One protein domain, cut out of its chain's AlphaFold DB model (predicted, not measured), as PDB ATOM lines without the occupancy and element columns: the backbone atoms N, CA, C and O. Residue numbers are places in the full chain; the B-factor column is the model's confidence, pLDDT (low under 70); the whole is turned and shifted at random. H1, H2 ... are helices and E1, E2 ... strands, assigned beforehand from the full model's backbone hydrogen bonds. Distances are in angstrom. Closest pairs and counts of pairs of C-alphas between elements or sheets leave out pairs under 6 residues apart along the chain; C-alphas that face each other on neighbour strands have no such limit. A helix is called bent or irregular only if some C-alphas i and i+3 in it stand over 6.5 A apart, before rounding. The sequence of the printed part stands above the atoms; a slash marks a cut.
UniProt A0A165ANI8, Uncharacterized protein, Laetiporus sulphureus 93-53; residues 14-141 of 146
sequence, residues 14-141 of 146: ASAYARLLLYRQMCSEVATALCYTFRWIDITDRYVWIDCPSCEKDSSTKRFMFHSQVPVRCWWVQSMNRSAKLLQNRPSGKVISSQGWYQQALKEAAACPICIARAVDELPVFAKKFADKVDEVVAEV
ATOM      1  N   ALA A  14     -29.597  62.710 -19.949       87.88
ATOM      2  CA  ALA A  14     -30.036  61.522 -20.684       87.88
ATOM      3  C   ALA A  14     -29.294  60.249 -20.223       87.88
ATOM      4  O   ALA A  14     -29.876  59.165 -20.183       87.88
ATOM      5  N   SER A  15     -28.026  60.382 -19.819       88.81
ATOM      6  CA  SER A  15     -27.232  59.281 -19.270       88.81
ATOM      7  C   SER A  15     -27.717  58.833 -17.890       88.81
ATOM      8  O   SER A  15     -27.795  57.629 -17.646       88.81
ATOM      9  N   ALA A  16     -28.088  59.756 -16.998       90.62
ATOM     10  CA  ALA A  16     -28.682  59.412 -15.708       90.62
ATOM     11  C   ALA A  16     -30.044  58.722 -15.885       90.62
ATOM     12  O   ALA A  16     -30.286  57.689 -15.261       90.62
ATOM     13  N   TYR A  17     -30.888  59.201 -16.805       90.69
ATOM     14  CA  TYR A  17     -32.150  58.530 -17.129       90.69
ATOM     15  C   TYR A  17     -31.930  57.110 -17.674       90.69
ATOM     16  O   TYR A  17     -32.549  56.159 -17.196       90.69
ATOM     17  N   ALA A  18     -30.995  56.933 -18.612       92.06
ATOM     18  CA  ALA A  18     -30.654  55.613 -19.141       92.06
ATOM     19  C   ALA A  18     -30.183  54.646 -18.036       92.06
ATOM     20  O   ALA A  18     -30.588  53.485 -18.018       92.06
ATOM     21  N   ARG A  19     -29.386  55.125 -17.072       92.94
ATOM     22  CA  ARG A  19     -28.942  54.321 -15.920       92.94
ATOM     23  C   ARG A  19     -30.093  53.925 -14.999       92.94
ATOM     24  O   ARG A  19     -30.114  52.788 -14.546       92.94
ATOM     25  N   LEU A  20     -31.070  54.804 -14.765       93.06
ATOM     26  CA  LEU A  20     -32.271  54.457 -13.994       93.06
ATOM     27  C   LEU A  20     -33.098  53.359 -14.677       93.06
ATOM     28  O   LEU A  20     -33.615  52.469 -14.002       93.06
ATOM     29  N   LEU A  21     -33.199  53.387 -16.011       93.88
ATOM     30  CA  LEU A  21     -33.875  52.330 -16.767       93.88
ATOM     31  C   LEU A  21     -33.141  50.990 -16.654       93.88
ATOM     32  O   LEU A  21     -33.785  49.969 -16.408       93.88
ATOM     33  N   LEU A  22     -31.811  50.996 -16.787       94.31
ATOM     34  CA  LEU A  22     -30.981  49.800 -16.606       94.31
ATOM     35  C   LEU A  22     -31.093  49.252 -15.182       94.31
ATOM     36  O   LEU A  22     -31.307  48.058 -15.001       94.31
ATOM     37  N   TYR A  23     -31.033  50.127 -14.182       95.31
ATOM     38  CA  TYR A  23     -31.215  49.753 -12.786       95.31
ATOM     39  C   TYR A  23     -32.572  49.087 -12.548       95.31
ATOM     40  O   TYR A  23     -32.635  47.981 -12.014       95.31
ATOM     41  N   ARG A  24     -33.667  49.696 -13.027       95.88
ATOM     42  CA  ARG A  24     -35.004  49.095 -12.934       95.88
ATOM     43  C   ARG A  24     -35.056  47.721 -13.603       95.88
ATOM     44  O   ARG A  24     -35.672  46.815 -13.050       95.88
ATOM     45  N   GLN A  25     -34.430  47.567 -14.770       96.12
ATOM     46  CA  GLN A  25     -34.371  46.294 -15.485       96.12
ATOM     47  C   GLN A  25     -33.649  45.217 -14.660       96.12
ATOM     48  O   GLN A  25     -34.186  44.123 -14.496       96.12
ATOM     49  N   MET A  26     -32.498  45.544 -14.068       97.25
ATOM     50  CA  MET A  26     -31.752  44.631 -13.193       97.25
ATOM     51  C   MET A  26     -32.570  44.230 -11.957       97.25
ATOM     52  O   MET A  26     -32.648  43.045 -11.632       97.25
ATOM     53  N   CYS A  27     -33.251  45.184 -11.311       98.12
ATOM     54  CA  CYS A  27     -34.155  44.900 -10.191       98.12
ATOM     55  C   CYS A  27     -35.287  43.943 -10.598       98.12
ATOM     56  O   CYS A  27     -35.597  42.992  -9.878       98.12
ATOM     57  N   SER A  28     -35.892  44.163 -11.770       97.69
ATOM     58  CA  SER A  28     -36.919  43.279 -12.330       97.69
ATOM     59  C   SER A  28     -36.403  41.863 -12.575       97.69
ATOM     60  O   SER A  28     -37.121  40.903 -12.289       97.69
ATOM     61  N   GLU A  29     -35.178  41.712 -13.075       97.88
ATOM     62  CA  GLU A  29     -34.559  40.411 -13.340       97.88
ATOM     63  C   GLU A  29     -34.328  39.611 -12.057       97.88
ATOM     64  O   GLU A  29     -34.809  38.477 -11.955       97.88
ATOM     65  N   VAL A  30     -33.670  40.203 -11.052       98.12
ATOM     66  CA  VAL A  30     -33.373  39.503  -9.788       98.12
ATOM     67  C   VAL A  30     -34.645  39.151  -9.015       98.12
ATOM     68  O   VAL A  30     -34.773  38.030  -8.523       98.12
ATOM     69  N   ALA A  31     -35.637  40.049  -8.985       98.12
ATOM     70  CA  ALA A  31     -36.919  39.786  -8.335       98.12
ATOM     71  C   ALA A  31     -37.694  38.665  -9.048       98.12
ATOM     72  O   ALA A  31     -38.246  37.769  -8.410       98.12
ATOM     73  N   THR A  32     -37.714  38.677 -10.383       97.94
ATOM     74  CA  THR A  32     -38.422  37.669 -11.185       97.94
ATOM     75  C   THR A  32     -37.751  36.296 -11.110       97.94
ATOM     76  O   THR A  32     -38.438  35.273 -11.155       97.94
ATOM     77  N   ALA A  33     -36.428  36.237 -10.943       98.00
ATOM     78  CA  ALA A  33     -35.692  34.980 -10.801       98.00
ATOM     79  C   ALA A  33     -36.150  34.147  -9.588       98.00
ATOM     80  O   ALA A  33     -36.144  32.911  -9.655       98.00
ATOM     81  N   LEU A  34     -36.626  34.794  -8.516       97.62
ATOM     82  CA  LEU A  34     -37.192  34.124  -7.336       97.62
ATOM     83  C   LEU A  34     -38.436  33.281  -7.664       97.62
ATOM     84  O   LEU A  34     -38.746  32.336  -6.935       97.62
ATOM     85  N   CYS A  35     -39.122  33.578  -8.773       96.94
ATOM     86  CA  CYS A  35     -40.298  32.840  -9.238       96.94
ATOM     87  C   CYS A  35     -39.970  31.525  -9.952       96.94
ATOM     88  O   CYS A  35     -40.870  30.716 -10.176       96.94
ATOM     89  N   TYR A  36     -38.704  31.315 -10.313       96.00
ATOM     90  CA  TYR A  36     -38.245  30.150 -11.073       96.00
ATOM     91  C   TYR A  36     -37.125  29.385 -10.361       96.00
ATOM     92  O   TYR A  36     -36.901  28.205 -10.636       96.00
ATOM     93  N   THR A  37     -36.437  30.036  -9.422       94.25
ATOM     94  CA  THR A  37     -35.379  29.444  -8.606       94.25
ATOM     95  C   THR A  37     -35.765  29.501  -7.135       94.25
ATOM     96  O   THR A  37     -35.897  30.563  -6.542       94.25
ATOM     97  N   PHE A  38     -35.950  28.331  -6.526       94.94
ATOM     98  CA  PHE A  38     -36.584  28.224  -5.208       94.94
ATOM     99  C   PHE A  38     -35.608  27.888  -4.079       94.94
ATOM    100  O   PHE A  38     -36.015  27.473  -2.997       94.94
ATOM    101  N   ARG A  39     -34.303  28.095  -4.302       94.06
ATOM    102  CA  ARG A  39     -33.256  27.858  -3.293       94.06
ATOM    103  C   ARG A  39     -33.332  28.800  -2.089       94.06
ATOM    104  O   ARG A  39     -32.611  28.579  -1.128       94.06
ATOM    105  N   TRP A  40     -34.170  29.831  -2.146       94.38
ATOM    106  CA  TRP A  40     -34.440  30.750  -1.042       94.38
ATOM    107  C   TRP A  40     -35.583  30.278  -0.129       94.38
ATOM    108  O   TRP A  40     -35.756  30.823   0.955       94.38
ATOM    109  N   ILE A  41     -36.362  29.277  -0.549       93.50
ATOM    110  CA  ILE A  41     -37.482  28.752   0.233       93.50
ATOM    111  C   ILE A  41     -36.985  27.561   1.048       93.50
ATOM    112  O   ILE A  41     -36.608  26.529   0.484       93.50
ATOM    113  N   ASP A  42     -37.041  27.702   2.367       91.00
ATOM    114  CA  ASP A  42     -36.953  26.585   3.300       91.00
ATOM    115  C   ASP A  42     -38.319  25.890   3.404       91.00
ATOM    116  O   ASP A  42     -39.350  26.537   3.619       91.00
ATOM    117  N   ILE A  43     -38.320  24.573   3.200       85.69
ATOM    118  CA  ILE A  43     -39.513  23.721   3.213       85.69
ATOM    119  C   ILE A  43     -39.525  22.749   4.398       85.69
ATOM    120  O   ILE A  43     -40.321  21.813   4.395       85.69
ATOM    121  N   THR A  44     -38.680  22.970   5.407       81.25
ATOM    122  CA  THR A  44     -38.647  22.161   6.636       81.25
ATOM    123  C   THR A  44     -40.016  22.146   7.332       81.25
ATOM    124  O   THR A  44     -40.473  21.091   7.768       81.25
ATOM    125  N   ASP A  45     -40.742  23.269   7.295       68.88
ATOM    126  CA  ASP A  45     -42.108  23.403   7.829       68.88
ATOM    127  C   ASP A  45     -43.208  22.814   6.911       68.88
ATOM    128  O   ASP A  45     -44.396  22.961   7.185       68.88
ATOM    129  N   ARG A  46     -42.816  22.161   5.807       80.94
ATOM    130  CA  ARG A  46     -43.638  21.463   4.798       80.94
ATOM    131  C   ARG A  46     -44.967  22.130   4.433       80.94
ATOM    132  O   ARG A  46     -46.016  21.816   4.981       80.94
ATOM    133  N   TYR A  47     -44.954  22.965   3.398       93.62
ATOM    134  CA  TYR A  47     -46.162  23.596   2.857       93.62
ATOM    135  C   TYR A  47     -47.120  22.623   2.148       93.62
ATOM    136  O   TYR A  47     -46.712  21.640   1.521       93.62
ATOM    137  N   VAL A  48     -48.415  22.943   2.138       96.25
ATOM    138  CA  VAL A  48     -49.460  22.090   1.550       96.25
ATOM    139  C   VAL A  48     -49.312  21.885   0.041       96.25
ATOM    140  O   VAL A  48     -49.653  20.820  -0.478       96.25
ATOM    141  N   TRP A  49     -48.739  22.855  -0.681       95.31
ATOM    142  CA  TRP A  49     -48.426  22.698  -2.108       95.31
ATOM    143  C   TRP A  49     -47.308  21.688  -2.385       95.31
ATOM    144  O   TRP A  49     -47.067  21.359  -3.546       95.31
ATOM    145  N   ILE A  50     -46.645  21.169  -1.353       94.50
ATOM    146  CA  ILE A  50     -45.675  20.074  -1.441       94.50
ATOM    147  C   ILE A  50     -46.354  18.767  -1.013       94.50
ATOM    148  O   ILE A  50     -46.340  17.784  -1.760       94.50
ATOM    149  N   ASP A  51     -47.030  18.782   0.136       94.31
ATOM    150  CA  ASP A  51     -47.507  17.568   0.807       94.31
ATOM    151  C   ASP A  51     -48.850  17.017   0.301       94.31
ATOM    152  O   ASP A  51     -49.115  15.830   0.464       94.31
ATOM    153  N   CYS A  52     -49.719  17.828  -0.315       95.94
ATOM    154  CA  CYS A  52     -51.096  17.417  -0.630       95.94
ATOM    155  C   CYS A  52     -51.174  16.155  -1.524       95.94
ATOM    156  O   CYS A  52     -50.877  16.237  -2.710       95.94
ATOM    157  N   PRO A  53     -51.650  14.987  -1.082       94.69
ATOM    158  CA  PRO A  53     -51.577  13.774  -1.903       94.69
ATOM    159  C   PRO A  53     -52.588  13.735  -3.061       94.69
ATOM    160  O   PRO A  53     -52.491  12.859  -3.913       94.69
ATOM    161  N   SER A  54     -53.566  14.646  -3.085       94.25
ATOM    162  CA  SER A  54     -54.806  14.462  -3.851       94.25
ATOM    163  C   SER A  54     -54.866  15.199  -5.188       94.25
ATOM    164  O   SER A  54     -55.469  14.676  -6.121       94.25
ATOM    165  N   CYS A  55     -54.303  16.404  -5.292       94.88
ATOM    166  CA  CYS A  55     -54.473  17.239  -6.482       94.88
ATOM    167  C   CYS A  55     -53.250  17.239  -7.401       94.88
ATOM    168  O   CYS A  55     -52.165  16.775  -7.040       94.88
ATOM    169  N   GLU A  56     -53.465  17.761  -8.608       95.44
ATOM    170  CA  GLU A  56     -52.502  17.729  -9.700       95.44
ATOM    171  C   GLU A  56     -51.145  18.325  -9.302       95.44
ATOM    172  O   GLU A  56     -51.040  19.408  -8.706       95.44
ATOM    173  N   LYS A  57     -50.095  17.574  -9.635       96.44
ATOM    174  CA  LYS A  57     -48.704  17.983  -9.480       96.44
ATOM    175  C   LYS A  57     -48.235  18.609 -10.785       96.44
ATOM    176  O   LYS A  57     -48.600  18.134 -11.855       96.44
ATOM    177  N   ASP A  58     -47.384  19.620 -10.679       95.44
ATOM    178  CA  ASP A  58     -46.654  20.136 -11.832       95.44
ATOM    179  C   ASP A  58     -45.874  18.996 -12.500       95.44
ATOM    180  O   ASP A  58     -45.361  18.098 -11.824       95.44
ATOM    181  N   SER A  59     -45.765  19.046 -13.827       92.44
ATOM    182  CA  SER A  59     -45.055  18.029 -14.610       92.44
ATOM    183  C   SER A  59     -43.562  17.957 -14.283       92.44
ATOM    184  O   SER A  59     -42.910  16.957 -14.583       92.44
ATOM    185  N   SER A  60     -43.013  18.997 -13.649       92.38
ATOM    186  CA  SER A  60     -41.615  19.067 -13.246       92.38
ATOM    187  C   SER A  60     -41.452  19.211 -11.735       92.38
ATOM    188  O   SER A  60     -42.254  19.821 -11.024       92.38
ATOM    189  N   THR A  61     -40.351  18.669 -11.229       94.62
ATOM    190  CA  THR A  61     -39.954  18.828  -9.832       94.62
ATOM    191  C   THR A  61     -39.207  20.142  -9.626       94.62
ATOM    192  O   THR A  61     -38.506  20.641 -10.511       94.62
ATOM    193  N   LYS A  62     -39.346  20.727  -8.436       94.81
ATOM    194  CA  LYS A  62     -38.679  21.973  -8.050       94.81
ATOM    195  C   LYS A  62     -37.600  21.686  -7.012       94.81
ATOM    196  O   LYS A  62     -37.747  20.789  -6.187       94.81
ATOM    197  N   ARG A  63     -36.498  22.435  -7.070       94.50
ATOM    198  CA  ARG A  63     -35.397  22.333  -6.103       94.50
ATOM    199  C   ARG A  63     -35.486  23.475  -5.096       94.50
ATOM    200  O   ARG A  63     -35.412  24.635  -5.498       94.50
ATOM    201  N   PHE A  64     -35.593  23.120  -3.821       93.25
ATOM    202  CA  PHE A  64     -35.697  24.051  -2.696       93.25
ATOM    203  C   PHE A  64     -34.394  24.132  -1.898       93.25
ATOM    204  O   PHE A  64     -33.436  23.409  -2.187       93.25
ATOM    205  N   MET A  65     -34.332  25.042  -0.923       90.56
ATOM    206  CA  MET A  65     -33.156  25.212  -0.067       90.56
ATOM    207  C   MET A  65     -32.836  23.901   0.658       90.56
ATOM    208  O   MET A  65     -33.721  23.357   1.296       90.56
ATOM    209  N   PHE A  66     -31.611  23.374   0.550       83.38
ATOM    210  CA  PHE A  66     -31.158  22.122   1.198       83.38
ATOM    211  C   PHE A  66     -31.955  20.841   0.892       83.38
ATOM    212  O   PHE A  66     -31.687  19.799   1.484       83.38
ATOM    213  N   HIS A  67     -32.884  20.875  -0.063       80.81
ATOM    214  CA  HIS A  67     -33.732  19.733  -0.393       80.81
ATOM    215  C   HIS A  67     -33.455  19.211  -1.806       80.81
ATOM    216  O   HIS A  67     -33.028  19.939  -2.711       80.81
ATOM    217  N   SER A  68     -33.727  17.919  -2.001       83.62
ATOM    218  CA  SER A  68     -33.754  17.311  -3.327       83.62
ATOM    219  C   SER A  68     -34.911  17.875  -4.165       83.62
ATOM    220  O   SER A  68     -35.691  18.728  -3.735       83.62
ATOM    221  N   GLN A  69     -34.992  17.447  -5.420       91.75
ATOM    222  CA  GLN A  69     -36.092  17.821  -6.299       91.75
ATOM    223  C   GLN A  69     -37.413  17.212  -5.803       91.75
ATOM    224  O   GLN A  69     -37.541  15.992  -5.757       91.75
ATOM    225  N   VAL A  70     -38.401  18.053  -5.488       92.44
ATOM    226  CA  VAL A  70     -39.723  17.617  -5.004       92.44
ATOM    227  C   VAL A  70     -40.840  18.084  -5.942       92.44
ATOM    228  O   VAL A  70     -40.745  19.166  -6.532       92.44
ATOM    229  N   PRO A  71     -41.911  17.294  -6.117       94.31
ATOM    230  CA  PRO A  71     -43.062  17.722  -6.895       94.31
ATOM    231  C   PRO A  71     -43.918  18.722  -6.107       94.31
ATOM    232  O   PRO A  71     -44.154  18.560  -4.909       94.31
ATOM    233  N   VAL A  72     -44.448  19.722  -6.803       95.81
ATOM    234  CA  VAL A  72     -45.310  20.772  -6.233       95.81
ATOM    235  C   VAL A  72     -46.678  20.766  -6.902       95.81
ATOM    236  O   VAL A  72     -46.833  20.179  -7.967       95.81
ATOM    237  N   ARG A  73     -47.694  21.382  -6.295       96.88
ATOM    238  CA  ARG A  73     -49.036  21.483  -6.896       96.88
ATOM    239  C   ARG A  73     -49.116  22.571  -7.963       96.88
ATOM    240  O   ARG A  73     -48.535  23.644  -7.801       96.88
ATOM    241  N   CYS A  74     -49.874  22.295  -9.027       96.69
ATOM    242  CA  CYS A  74     -50.002  23.177 -10.194       96.69
ATOM    243  C   CYS A  74     -50.432  24.600  -9.821       96.69
ATOM    244  O   CYS A  74     -49.857  25.566 -10.318       96.69
ATOM    245  N   TRP A  75     -51.389  24.742  -8.898       96.31
ATOM    246  CA  TRP A  75     -51.889  26.051  -8.465       96.31
ATOM    247  C   TRP A  75     -50.782  26.941  -7.874       96.31
ATOM    248  O   TRP A  75     -50.762  28.154  -8.084       96.31
ATOM    249  N   TRP A  76     -49.806  26.350  -7.176       95.94
ATOM    250  CA  TRP A  76     -48.696  27.109  -6.606       95.94
ATOM    251  C   TRP A  76     -47.748  27.595  -7.704       95.94
ATOM    252  O   TRP A  76     -47.371  28.764  -7.717       95.94
ATOM    253  N   VAL A  77     -47.444  26.746  -8.694       96.06
ATOM    254  CA  VAL A  77     -46.643  27.139  -9.870       96.06
ATOM    255  C   VAL A  77     -47.329  28.259 -10.652       96.06
ATOM    256  O   VAL A  77     -46.685  29.237 -11.029       96.06
ATOM    257  N   GLN A  78     -48.646  28.172 -10.844       95.19
ATOM    258  CA  GLN A  78     -49.431  29.232 -11.478       95.19
ATOM    259  C   GLN A  78     -49.351  30.546 -10.687       95.19
ATOM    260  O   GLN A  78     -49.199  31.615 -11.286       95.19
ATOM    261  N   SER A  79     -49.364  30.479  -9.353       94.81
ATOM    262  CA  SER A  79     -49.149  31.642  -8.487       94.81
ATOM    263  C   SER A  79     -47.759  32.264  -8.664       94.81
ATOM    264  O   SER A  79     -47.645  33.481  -8.842       94.81
ATOM    265  N   MET A  80     -46.699  31.451  -8.701       96.44
ATOM    266  CA  MET A  80     -45.334  31.939  -8.937       96.44
ATOM    267  C   MET A  80     -45.196  32.579 -10.330       96.44
ATOM    268  O   MET A  80     -44.640  33.669 -10.458       96.44
ATOM    269  N   ASN A  81     -45.813  31.997 -11.363       95.38
ATOM    270  CA  ASN A  81     -45.828  32.562 -12.718       95.38
ATOM    271  C   ASN A  81     -46.574  33.905 -12.802       95.38
ATOM    272  O   ASN A  81     -46.144  34.817 -13.513       95.38
ATOM    273  N   ARG A  82     -47.692  34.069 -12.081       94.44
ATOM    274  CA  ARG A  82     -48.375  35.372 -11.981       94.44
ATOM    275  C   ARG A  82     -47.503  36.407 -11.279       94.44
ATOM    276  O   ARG A  82     -47.446  37.555 -11.712       94.44
ATOM    277  N   SER A  83     -46.789  35.986 -10.242       95.31
ATOM    278  CA  SER A  83     -45.879  36.846  -9.481       95.31
ATOM    279  C   SER A  83     -44.725  37.350 -10.332       95.31
ATOM    280  O   SER A  83     -44.419  38.535 -10.285       95.31
ATOM    281  N   ALA A  84     -44.159  36.496 -11.188       96.56
ATOM    282  CA  ALA A  84     -43.134  36.891 -12.151       96.56
ATOM    283  C   ALA A  84     -43.587  38.067 -13.032       96.56
ATOM    284  O   ALA A  84     -42.870  39.054 -13.166       96.56
ATOM    285  N   LYS A  85     -44.813  38.018 -13.573       94.69
ATOM    286  CA  LYS A  85     -45.364  39.101 -14.413       94.69
ATOM    287  C   LYS A  85     -45.535  40.417 -13.650       94.69
ATOM    288  O   LYS A  85     -45.372  41.499 -14.216       94.69
ATOM    289  N   LEU A  86     -45.888  40.333 -12.371       93.56
ATOM    290  CA  LEU A  86     -46.030  41.501 -11.509       93.56
ATOM    291  C   LEU A  86     -44.663  42.110 -11.174       93.56
ATOM    292  O   LEU A  86     -44.474  43.313 -11.359       93.56
ATOM    293  N   LEU A  87     -43.709  41.276 -10.759       96.31
ATOM    294  CA  LEU A  87     -42.357  41.691 -10.378       96.31
ATOM    295  C   LEU A  87     -41.552  42.235 -11.558       96.31
ATOM    296  O   LEU A  87     -40.803  43.189 -11.386       96.31
ATOM    297  N   GLN A  88     -41.788  41.730 -12.771       96.12
ATOM    298  CA  GLN A  88     -41.199  42.285 -13.988       96.12
ATOM    299  C   GLN A  88     -41.543  43.772 -14.172       96.12
ATOM    300  O   GLN A  88     -40.708  44.562 -14.617       96.12
ATOM    301  N   ASN A  89     -42.766  44.171 -13.817       93.44
ATOM    302  CA  ASN A  89     -43.223  45.553 -13.945       93.44
ATOM    303  C   ASN A  89     -42.923  46.393 -12.700       93.44
ATOM    304  O   ASN A  89     -42.698  47.603 -12.807       93.44
ATOM    305  N   ARG A  90     -42.970  45.770 -11.522       94.81
ATOM    306  CA  ARG A  90     -42.819  46.415 -10.219       94.81
ATOM    307  C   ARG A  90     -42.010  45.495  -9.291       94.81
ATOM    308  O   ARG A  90     -42.620  44.724  -8.548       94.81
ATOM    309  N   PRO A  91     -40.669  45.564  -9.327       96.06
ATOM    310  CA  PRO A  91     -39.800  44.729  -8.499       96.06
ATOM    311  C   PRO A  91     -39.801  45.217  -7.048       96.06
ATOM    312  O   PRO A  91     -38.918  45.950  -6.623       96.06
ATOM    313  N   SER A  92     -40.852  44.877  -6.306       96.00
ATOM    314  CA  SER A  92     -41.003  45.238  -4.896       96.00
ATOM    315  C   SER A  92     -41.854  44.211  -4.164       96.00
ATOM    316  O   SER A  92     -42.908  43.790  -4.658       96.00
ATOM    317  N   GLY A  93     -41.442  43.875  -2.944       95.81
ATOM    318  CA  GLY A  93     -42.168  43.002  -2.034       95.81
ATOM    319  C   GLY A  93     -43.576  43.509  -1.732       95.81
ATOM    320  O   GLY A  93     -44.499  42.706  -1.594       95.81
ATOM    321  N   LYS A  94     -43.803  44.831  -1.771       93.56
ATOM    322  CA  LYS A  94     -45.134  45.449  -1.611       93.56
ATOM    323  C   LYS A  94     -46.174  44.904  -2.593       93.56
ATOM    324  O   LYS A  94     -47.362  44.864  -2.284       93.56
ATOM    325  N   VAL A  95     -45.754  44.494  -3.789       92.25
ATOM    326  CA  VAL A  95     -46.658  43.929  -4.799       92.25
ATOM    327  C   VAL A  95     -47.116  42.525  -4.402       92.25
ATOM    328  O   VAL A  95     -48.284  42.191  -4.591       92.25
ATOM    329  N   ILE A  96     -46.227  41.740  -3.795       92.56
ATOM    330  CA  ILE A  96     -46.502  40.385  -3.303       92.56
ATOM    331  C   ILE A  96     -47.323  40.415  -2.011       92.56
ATOM    332  O   ILE A  96     -48.228  39.604  -1.828       92.56
ATOM    333  N   SER A  97     -47.050  41.373  -1.126       85.31
ATOM    334  CA  SER A  97     -47.782  41.545   0.132       85.31
ATOM    335  C   SER A  97     -49.086  42.337  -0.013       85.31
ATOM    336  O   SER A  97     -49.843  42.454   0.951       85.31
ATOM    337  N   SER A  98     -49.384  42.863  -1.208       82.31
ATOM    338  CA  SER A  98     -50.622  43.602  -1.454       82.31
ATOM    339  C   SER A  98     -51.859  42.735  -1.200       82.31
ATOM    340  O   SER A  98     -51.923  41.556  -1.568       82.31
ATOM    341  N   GLN A  99     -52.858  43.336  -0.552       62.06
ATOM    342  CA  GLN A  99     -54.117  42.684  -0.210       62.06
ATOM    343  C   GLN A  99     -54.812  42.241  -1.508       62.06
ATOM    344  O   GLN A  99     -55.351  43.061  -2.243       62.06
ATOM    345  N   GLY A 100     -54.730  40.948  -1.830       71.31
ATOM    346  CA  GLY A 100     -55.248  40.406  -3.089       71.31
ATOM    347  C   GLY A 100     -54.301  39.483  -3.851       71.31
ATOM    348  O   GLY A 100     -54.791  38.625  -4.582       71.31
ATOM    349  N   TRP A 101     -52.978  39.588  -3.662       79.50
ATOM    350  CA  TRP A 101     -52.000  38.848  -4.480       79.50
ATOM    351  C   TRP A 101     -52.251  37.330  -4.487       79.50
ATOM    352  O   TRP A 101     -52.389  36.717  -5.548       79.50
ATOM    353  N   TYR A 102     -52.399  36.727  -3.304       83.00
ATOM    354  CA  TYR A 102     -52.620  35.285  -3.163       83.00
ATOM    355  C   TYR A 102     -54.096  34.867  -3.227       83.00
ATOM    356  O   TYR A 102     -54.384  33.674  -3.151       83.00
ATOM    357  N   GLN A 103     -55.052  35.789  -3.406       89.12
ATOM    358  CA  GLN A 103     -56.476  35.421  -3.467       89.12
ATOM    359  C   GLN A 103     -56.768  34.475  -4.632       89.12
ATOM    360  O   GLN A 103     -57.550  33.538  -4.493       89.12
ATOM    361  N   GLN A 104     -56.120  34.691  -5.778       91.12
ATOM    362  CA  GLN A 104     -56.272  33.797  -6.922       91.12
ATOM    363  C   GLN A 104     -55.676  32.410  -6.637       91.12
ATOM    364  O   GLN A 104     -56.278  31.403  -6.995       91.12
ATOM    365  N   ALA A 105     -54.545  32.348  -5.928       93.25
ATOM    366  CA  ALA A 105     -53.956  31.081  -5.499       93.25
ATOM    367  C   ALA A 105     -54.870  30.332  -4.515       93.25
ATOM    368  O   ALA A 105     -55.015  29.121  -4.628       93.25
ATOM    369  N   LEU A 106     -55.548  31.046  -3.607       94.81
ATOM    370  CA  LEU A 106     -56.552  30.458  -2.714       94.81
ATOM    371  C   LEU A 106     -57.754  29.902  -3.481       94.81
ATOM    372  O   LEU A 106     -58.196  28.796  -3.189       94.81
ATOM    373  N   LYS A 107     -58.262  30.626  -4.486       94.81
ATOM    374  CA  LYS A 107     -59.354  30.136  -5.346       94.81
ATOM    375  C   LYS A 107     -58.969  28.856  -6.088       94.81
ATOM    376  O   LYS A 107     -59.777  27.943  -6.186       94.81
ATOM    377  N   GLU A 108     -57.740  28.773  -6.584       95.06
ATOM    378  CA  GLU A 108     -57.237  27.575  -7.264       95.06
ATOM    379  C   GLU A 108     -56.999  26.420  -6.280       95.06
ATOM    380  O   GLU A 108     -57.367  25.280  -6.557       95.06
ATOM    381  N   ALA A 109     -56.460  26.711  -5.092       96.00
ATOM    382  CA  ALA A 109     -56.312  25.738  -4.014       96.00
ATOM    383  C   ALA A 109     -57.668  25.198  -3.519       96.00
ATOM    384  O   ALA A 109     -57.736  24.040  -3.112       96.00
ATOM    385  N   ALA A 110     -58.744  25.994  -3.601       96.31
ATOM    386  CA  ALA A 110     -60.112  25.609  -3.235       96.31
ATOM    387  C   ALA A 110     -60.678  24.440  -4.047       96.31
ATOM    388  O   ALA A 110     -61.577  23.755  -3.563       96.31
ATOM    389  N   ALA A 111     -60.114  24.137  -5.221       96.25
ATOM    390  CA  ALA A 111     -60.459  22.926  -5.966       96.25
ATOM    391  C   ALA A 111     -60.060  21.628  -5.230       96.25
ATOM    392  O   ALA A 111     -60.525  20.548  -5.584       96.25
ATOM    393  N   CYS A 112     -59.203  21.710  -4.204       97.88
ATOM    394  CA  CYS A 112     -58.784  20.580  -3.384       97.88
ATOM    395  C   CYS A 112     -59.054  20.857  -1.893       97.88
ATOM    396  O   CYS A 112     -58.402  21.734  -1.317       97.88
ATOM    397  N   PRO A 113     -59.919  20.068  -1.222       96.88
ATOM    398  CA  PRO A 113     -60.244  20.259   0.195       96.88
ATOM    399  C   PRO A 113     -59.022  20.262   1.127       96.88
ATOM    400  O   PRO A 113     -58.971  21.028   2.084       96.88
ATOM    401  N   ILE A 114     -58.003  19.452   0.819       97.12
ATOM    402  CA  ILE A 114     -56.752  19.387   1.593       97.12
ATOM    403  C   ILE A 114     -55.937  20.675   1.424       97.12
ATOM    404  O   ILE A 114     -55.392  21.192   2.396       97.12
ATOM    405  N   CYS A 115     -55.842  21.190   0.192       97.50
ATOM    406  CA  CYS A 115     -55.076  22.405  -0.076       97.50
ATOM    407  C   CYS A 115     -55.712  23.612   0.595       97.50
ATOM    408  O   CYS A 115     -55.010  24.329   1.296       97.50
ATOM    409  N   ILE A 116     -57.017  23.827   0.420       96.69
ATOM    410  CA  ILE A 116     -57.669  25.022   0.963       96.69
ATOM    411  C   ILE A 116     -57.654  25.073   2.484       96.69
ATOM    412  O   ILE A 116     -57.445  26.150   3.027       96.69
ATOM    413  N   ALA A 117     -57.785  23.925   3.156       96.44
ATOM    414  CA  ALA A 117     -57.776  23.848   4.615       96.44
ATOM    415  C   ALA A 117     -56.472  24.363   5.245       96.44
ATOM    416  O   ALA A 117     -56.493  24.835   6.372       96.44
ATOM    417  N   ARG A 118     -55.347  24.275   4.525       96.25
ATOM    418  CA  ARG A 118     -54.029  24.730   4.999       96.25
ATOM    419  C   ARG A 118     -53.558  26.014   4.319       96.25
ATOM    420  O   ARG A 118     -52.923  26.855   4.943       96.25
ATOM    421  N   ALA A 119     -53.871  26.188   3.035       95.00
ATOM    422  CA  ALA A 119     -53.392  27.311   2.234       95.00
ATOM    423  C   ALA A 119     -53.892  28.665   2.755       95.00
ATOM    424  O   ALA A 119     -53.182  29.653   2.590       95.00
ATOM    425  N   VAL A 120     -55.073  28.716   3.383       94.44
ATOM    426  CA  VAL A 120     -55.602  29.938   4.017       94.44
ATOM    427  C   VAL A 120     -54.665  30.512   5.079       94.44
ATOM    428  O   VAL A 120     -54.510  31.729   5.128       94.44
ATOM    429  N   ASP A 121     -53.984  29.654   5.839       93.44
ATOM    430  CA  ASP A 121     -53.060  30.068   6.899       93.44
ATOM    431  C   ASP A 121     -51.611  30.143   6.396       93.44
ATOM    432  O   ASP A 121     -50.854  31.049   6.747       93.44
ATOM    433  N   GLU A 122     -51.216  29.216   5.521       93.69
ATOM    434  CA  GLU A 122     -49.838  29.113   5.035       93.69
ATOM    435  C   GLU A 122     -49.481  30.166   3.978       93.69
ATOM    436  O   GLU A 122     -48.353  30.668   3.966       93.69
ATOM    437  N   LEU A 123     -50.409  30.520   3.076       92.50
ATOM    438  CA  LEU A 123     -50.115  31.470   1.997       92.50
ATOM    439  C   LEU A 123     -49.817  32.887   2.484       92.50
ATOM    440  O   LEU A 123     -48.883  33.471   1.940       92.50
ATOM    441  N   PRO A 124     -50.519  33.461   3.477       91.38
ATOM    442  CA  PRO A 124     -50.146  34.761   4.029       91.38
ATOM    443  C   PRO A 124     -48.724  34.778   4.609       91.38
ATOM    444  O   PRO A 124     -47.963  35.715   4.363       91.38
ATOM    445  N   VAL A 125     -48.334  33.721   5.331       91.88
ATOM    446  CA  VAL A 125     -46.982  33.585   5.903       91.88
ATOM    447  C   VAL A 125     -45.939  33.482   4.793       91.88
ATOM    448  O   VAL A 125     -44.915  34.167   4.827       91.88
ATOM    449  N   PHE A 126     -46.213  32.665   3.777       93.19
ATOM    450  CA  PHE A 126     -45.355  32.553   2.604       93.19
ATOM    451  C   PHE A 126     -45.261  33.865   1.818       93.19
ATOM    452  O   PHE A 126     -44.164  34.251   1.429       93.19
ATOM    453  N   ALA A 127     -46.374  34.578   1.628       93.00
ATOM    454  CA  ALA A 127     -46.417  35.861   0.932       93.00
ATOM    455  C   ALA A 127     -45.510  36.891   1.607       93.00
ATOM    456  O   ALA A 127     -44.798  37.617   0.921       93.00
ATOM    457  N   LYS A 128     -45.494  36.919   2.947       93.00
ATOM    458  CA  LYS A 128     -44.581  37.773   3.711       93.00
ATOM    459  C   LYS A 128     -43.119  37.395   3.462       93.00
ATOM    460  O   LYS A 128     -42.353  38.249   3.038       93.00
ATOM    461  N   LYS A 129     -42.753  36.115   3.624       94.31
ATOM    462  CA  LYS A 129     -41.384  35.630   3.349       94.31
ATOM    463  C   LYS A 129     -40.944  35.938   1.914       94.31
ATOM    464  O   LYS A 129     -39.796  36.294   1.676       94.31
ATOM    465  N   PHE A 130     -41.857  35.800   0.954       95.62
ATOM    466  CA  PHE A 130     -41.590  36.103  -0.444       95.62
ATOM    467  C   PHE A 130     -41.393  37.607  -0.669       95.62
ATOM    468  O   PHE A 130     -40.437  37.995  -1.331       95.62
ATOM    469  N   ALA A 131     -42.249  38.450  -0.091       96.25
ATOM    470  CA  ALA A 131     -42.103  39.900  -0.156       96.25
ATOM    471  C   ALA A 131     -40.763  40.364   0.435       96.25
ATOM    472  O   ALA A 131     -40.029  41.080  -0.240       96.25
ATOM    473  N   ASP A 132     -40.416  39.880   1.631       96.69
ATOM    474  CA  ASP A 132     -39.155  40.204   2.303       96.69
ATOM    475  C   ASP A 132     -37.956  39.794   1.433       96.69
ATOM    476  O   ASP A 132     -37.023  40.574   1.242       96.69
ATOM    477  N   LYS A 133     -38.007  38.600   0.820       97.69
ATOM    478  CA  LYS A 133     -36.930  38.130  -0.059       97.69
ATOM    479  C   LYS A 133     -36.816  38.937  -1.353       97.69
ATOM    480  O   LYS A 133     -35.708  39.117  -1.849       97.69
ATOM    481  N   VAL A 134     -37.933  39.410  -1.910       98.19
ATOM    482  CA  VAL A 134     -37.917  40.316  -3.070       98.19
ATOM    483  C   VAL A 134     -37.215  41.620  -2.708       98.19
ATOM    484  O   VAL A 134     -36.337  42.048  -3.451       98.19
ATOM    485  N   ASP A 135     -37.580  42.236  -1.583       98.19
ATOM    486  CA  ASP A 135     -36.977  43.504  -1.168       98.19
ATOM    487  C   ASP A 135     -35.480  43.336  -0.843       98.19
ATOM    488  O   ASP A 135     -34.683  44.195  -1.215       98.19
ATOM    489  N   GLU A 136     -35.079  42.202  -0.255       98.19
ATOM    490  CA  GLU A 136     -33.671  41.844  -0.026       98.19
ATOM    491  C   GLU A 136     -32.865  41.816  -1.337       98.19
ATOM    492  O   GLU A 136     -31.898  42.561  -1.477       98.19
ATOM    493  N   VAL A 137     -33.276  41.012  -2.329       98.00
ATOM    494  CA  VAL A 137     -32.498  40.870  -3.578       98.00
ATOM    495  C   VAL A 137     -32.510  42.135  -4.432       98.00
ATOM    496  O   VAL A 137     -31.567  42.389  -5.176       98.00
ATOM    497  N   VAL A 138     -33.571  42.943  -4.343       97.62
ATOM    498  CA  VAL A 138     -33.647  44.236  -5.035       97.62
ATOM    499  C   VAL A 138     -32.712  45.257  -4.384       97.62
ATOM    500  O   VAL A 138     -32.071  46.023  -5.102       97.62
ATOM    501  N   ALA A 139     -32.587  45.254  -3.054       96.75
ATOM    502  CA  ALA A 139     -31.684  46.152  -2.332       96.75
ATOM    503  C   ALA A 139     -30.195  45.870  -2.610       96.75
ATOM    504  O   ALA A 139     -29.366  46.769  -2.480       96.75
ATOM    505  N   GLU A 140     -29.848  44.647  -3.018       96.06
ATOM    506  CA  GLU A 140     -28.482  44.285  -3.415       96.06
ATOM    507  C   GLU A 140     -28.070  44.881  -4.773       96.06
ATOM    508  O   GLU A 140     -26.874  45.039  -5.045       96.06
ATOM    509  N   VAL A 141     -29.036  45.253  -5.622       95.62
ATOM    510  CA  VAL A 141     -28.760  45.878  -6.919       95.62
ATOM    511  C   VAL A 141     -28.202  47.283  -6.693       95.62
ATOM    512  O   VAL A 141     -28.845  48.141  -6.091       95.62
TER     513      VAL A 141
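What this domain is: This is residues 14 to 141 of the 146 residues of an uncharacterized protein of Laetiporus sulphureus 93-53 (UniProt A0A165ANI8). Two lengthwise helices, H3 and H6, stand on two sides of a compact body, and two other helices bridge them: H5 near one end and the last residues of H1 near the other. The first part of H1, residues 14 to 22, sticks out beyond the body as a straight arm, while the short H2 and the small strand hairpin E1 and E2 lie at the far end from it. The printed part has 128 residues with six named helices and two named strands, in the order H1, H2, E1, E2, H3, H4, H5, H6; the one sheet is E1 - E2, antiparallel, and the class is mostly helix. The whole is compact, with a radius of gyration of the C-alphas of 15.6 A, yet elongated, spanning 56 by 31 by 23 A, and the arm adds to its length.

How they stand to each other: H1, residues 14 to 33, touches H3, residues 74 to 89, with its residues 28 to 33 alone; the closest C-alphas, of Ser 28 and Gln 88, are 4.7 A apart. Their lines stand at a shallow tilt of 8 degrees, opposite ways. With residues 27 to 31 alone H1 also touches H6, residues 113 to 139, the closest C-alphas being those of Cys 27 and Val 138, 5.2 A apart. This is a shallow tilt of 33 degrees, only just short of steep, opposite ways. H2, residues 48 to 51, touches H6, with the C-alphas of Val 48 and Cys 115 closest at 5.9 A. The hairpin of E1, residues 57 to 63, and E2, residues 69 to 73, is antiparallel at 140 degrees, with N 58 and O 72 at 2.8 A and N 70 and O 62 at 2.9 A, within hydrogen-bond range. H3 and H6 are apart. H4, residues 93 to 97, touches H6, with the C-alphas of Gly 93 and Ala 131 closest at 3.6 A, and only just touches H3, with 3 pairs of C-alphas within 8 A, the closest being those of Ser 83 and Ile 96 at 7.1 A. H5, residues 103 to 109, touches H3 at a shallow tilt of 22 degrees, opposite ways, with the C-alphas of Ser 79 and Ala 105 closest at 5.7 A. H5 touches H6 at a steep tilt of 46 degrees, opposite ways, with the C-alphas of Ala 109 and Ile 116 closest at 5.2 A. H6 is the hub, touching H1, H2, H4 and H5. In H1, H4 and H5 every O i to N i+4 pair is within hydrogen-bond range; H3 has 11 of 12 and H6 18 of 23, and H2 is too short for such a pair.

Where its parts are: H1 begins at C-alpha 14, at (-30.036, 61.522, -20.684), and measures 28.9 A from first to last C-alpha. H2 measures 5.0 A, E1 14.4 A and E2 13.5 A. H3 begins at C-alpha 74, at (-50.002, 23.177, -10.194), and measures 23.7 A. H4 measures 6.2 A and H5 9.7 A. H6 measures 38.6 A, ends at C-alpha 139, at (-31.684, 46.152, -2.332), and has a kink of 55 degrees near residue 121. It is neither bent nor irregular, but only just: C-alphas 117 and 120 are 6.5 A apart.

The domain as a whole: The two C-alphas farthest apart are those of Ala 14 and Ser 54, 55.8 A. Without residues 14 to 22, which stand free, the body of 119 residues spans 43 by 31 by 23 A. The printed part has no cut. The link from H1 to H2, residues 34 to 47, is long, and the other links are tight. The mean pLDDT of the printed part is 93.3, and residues 45 and 99 are under 70.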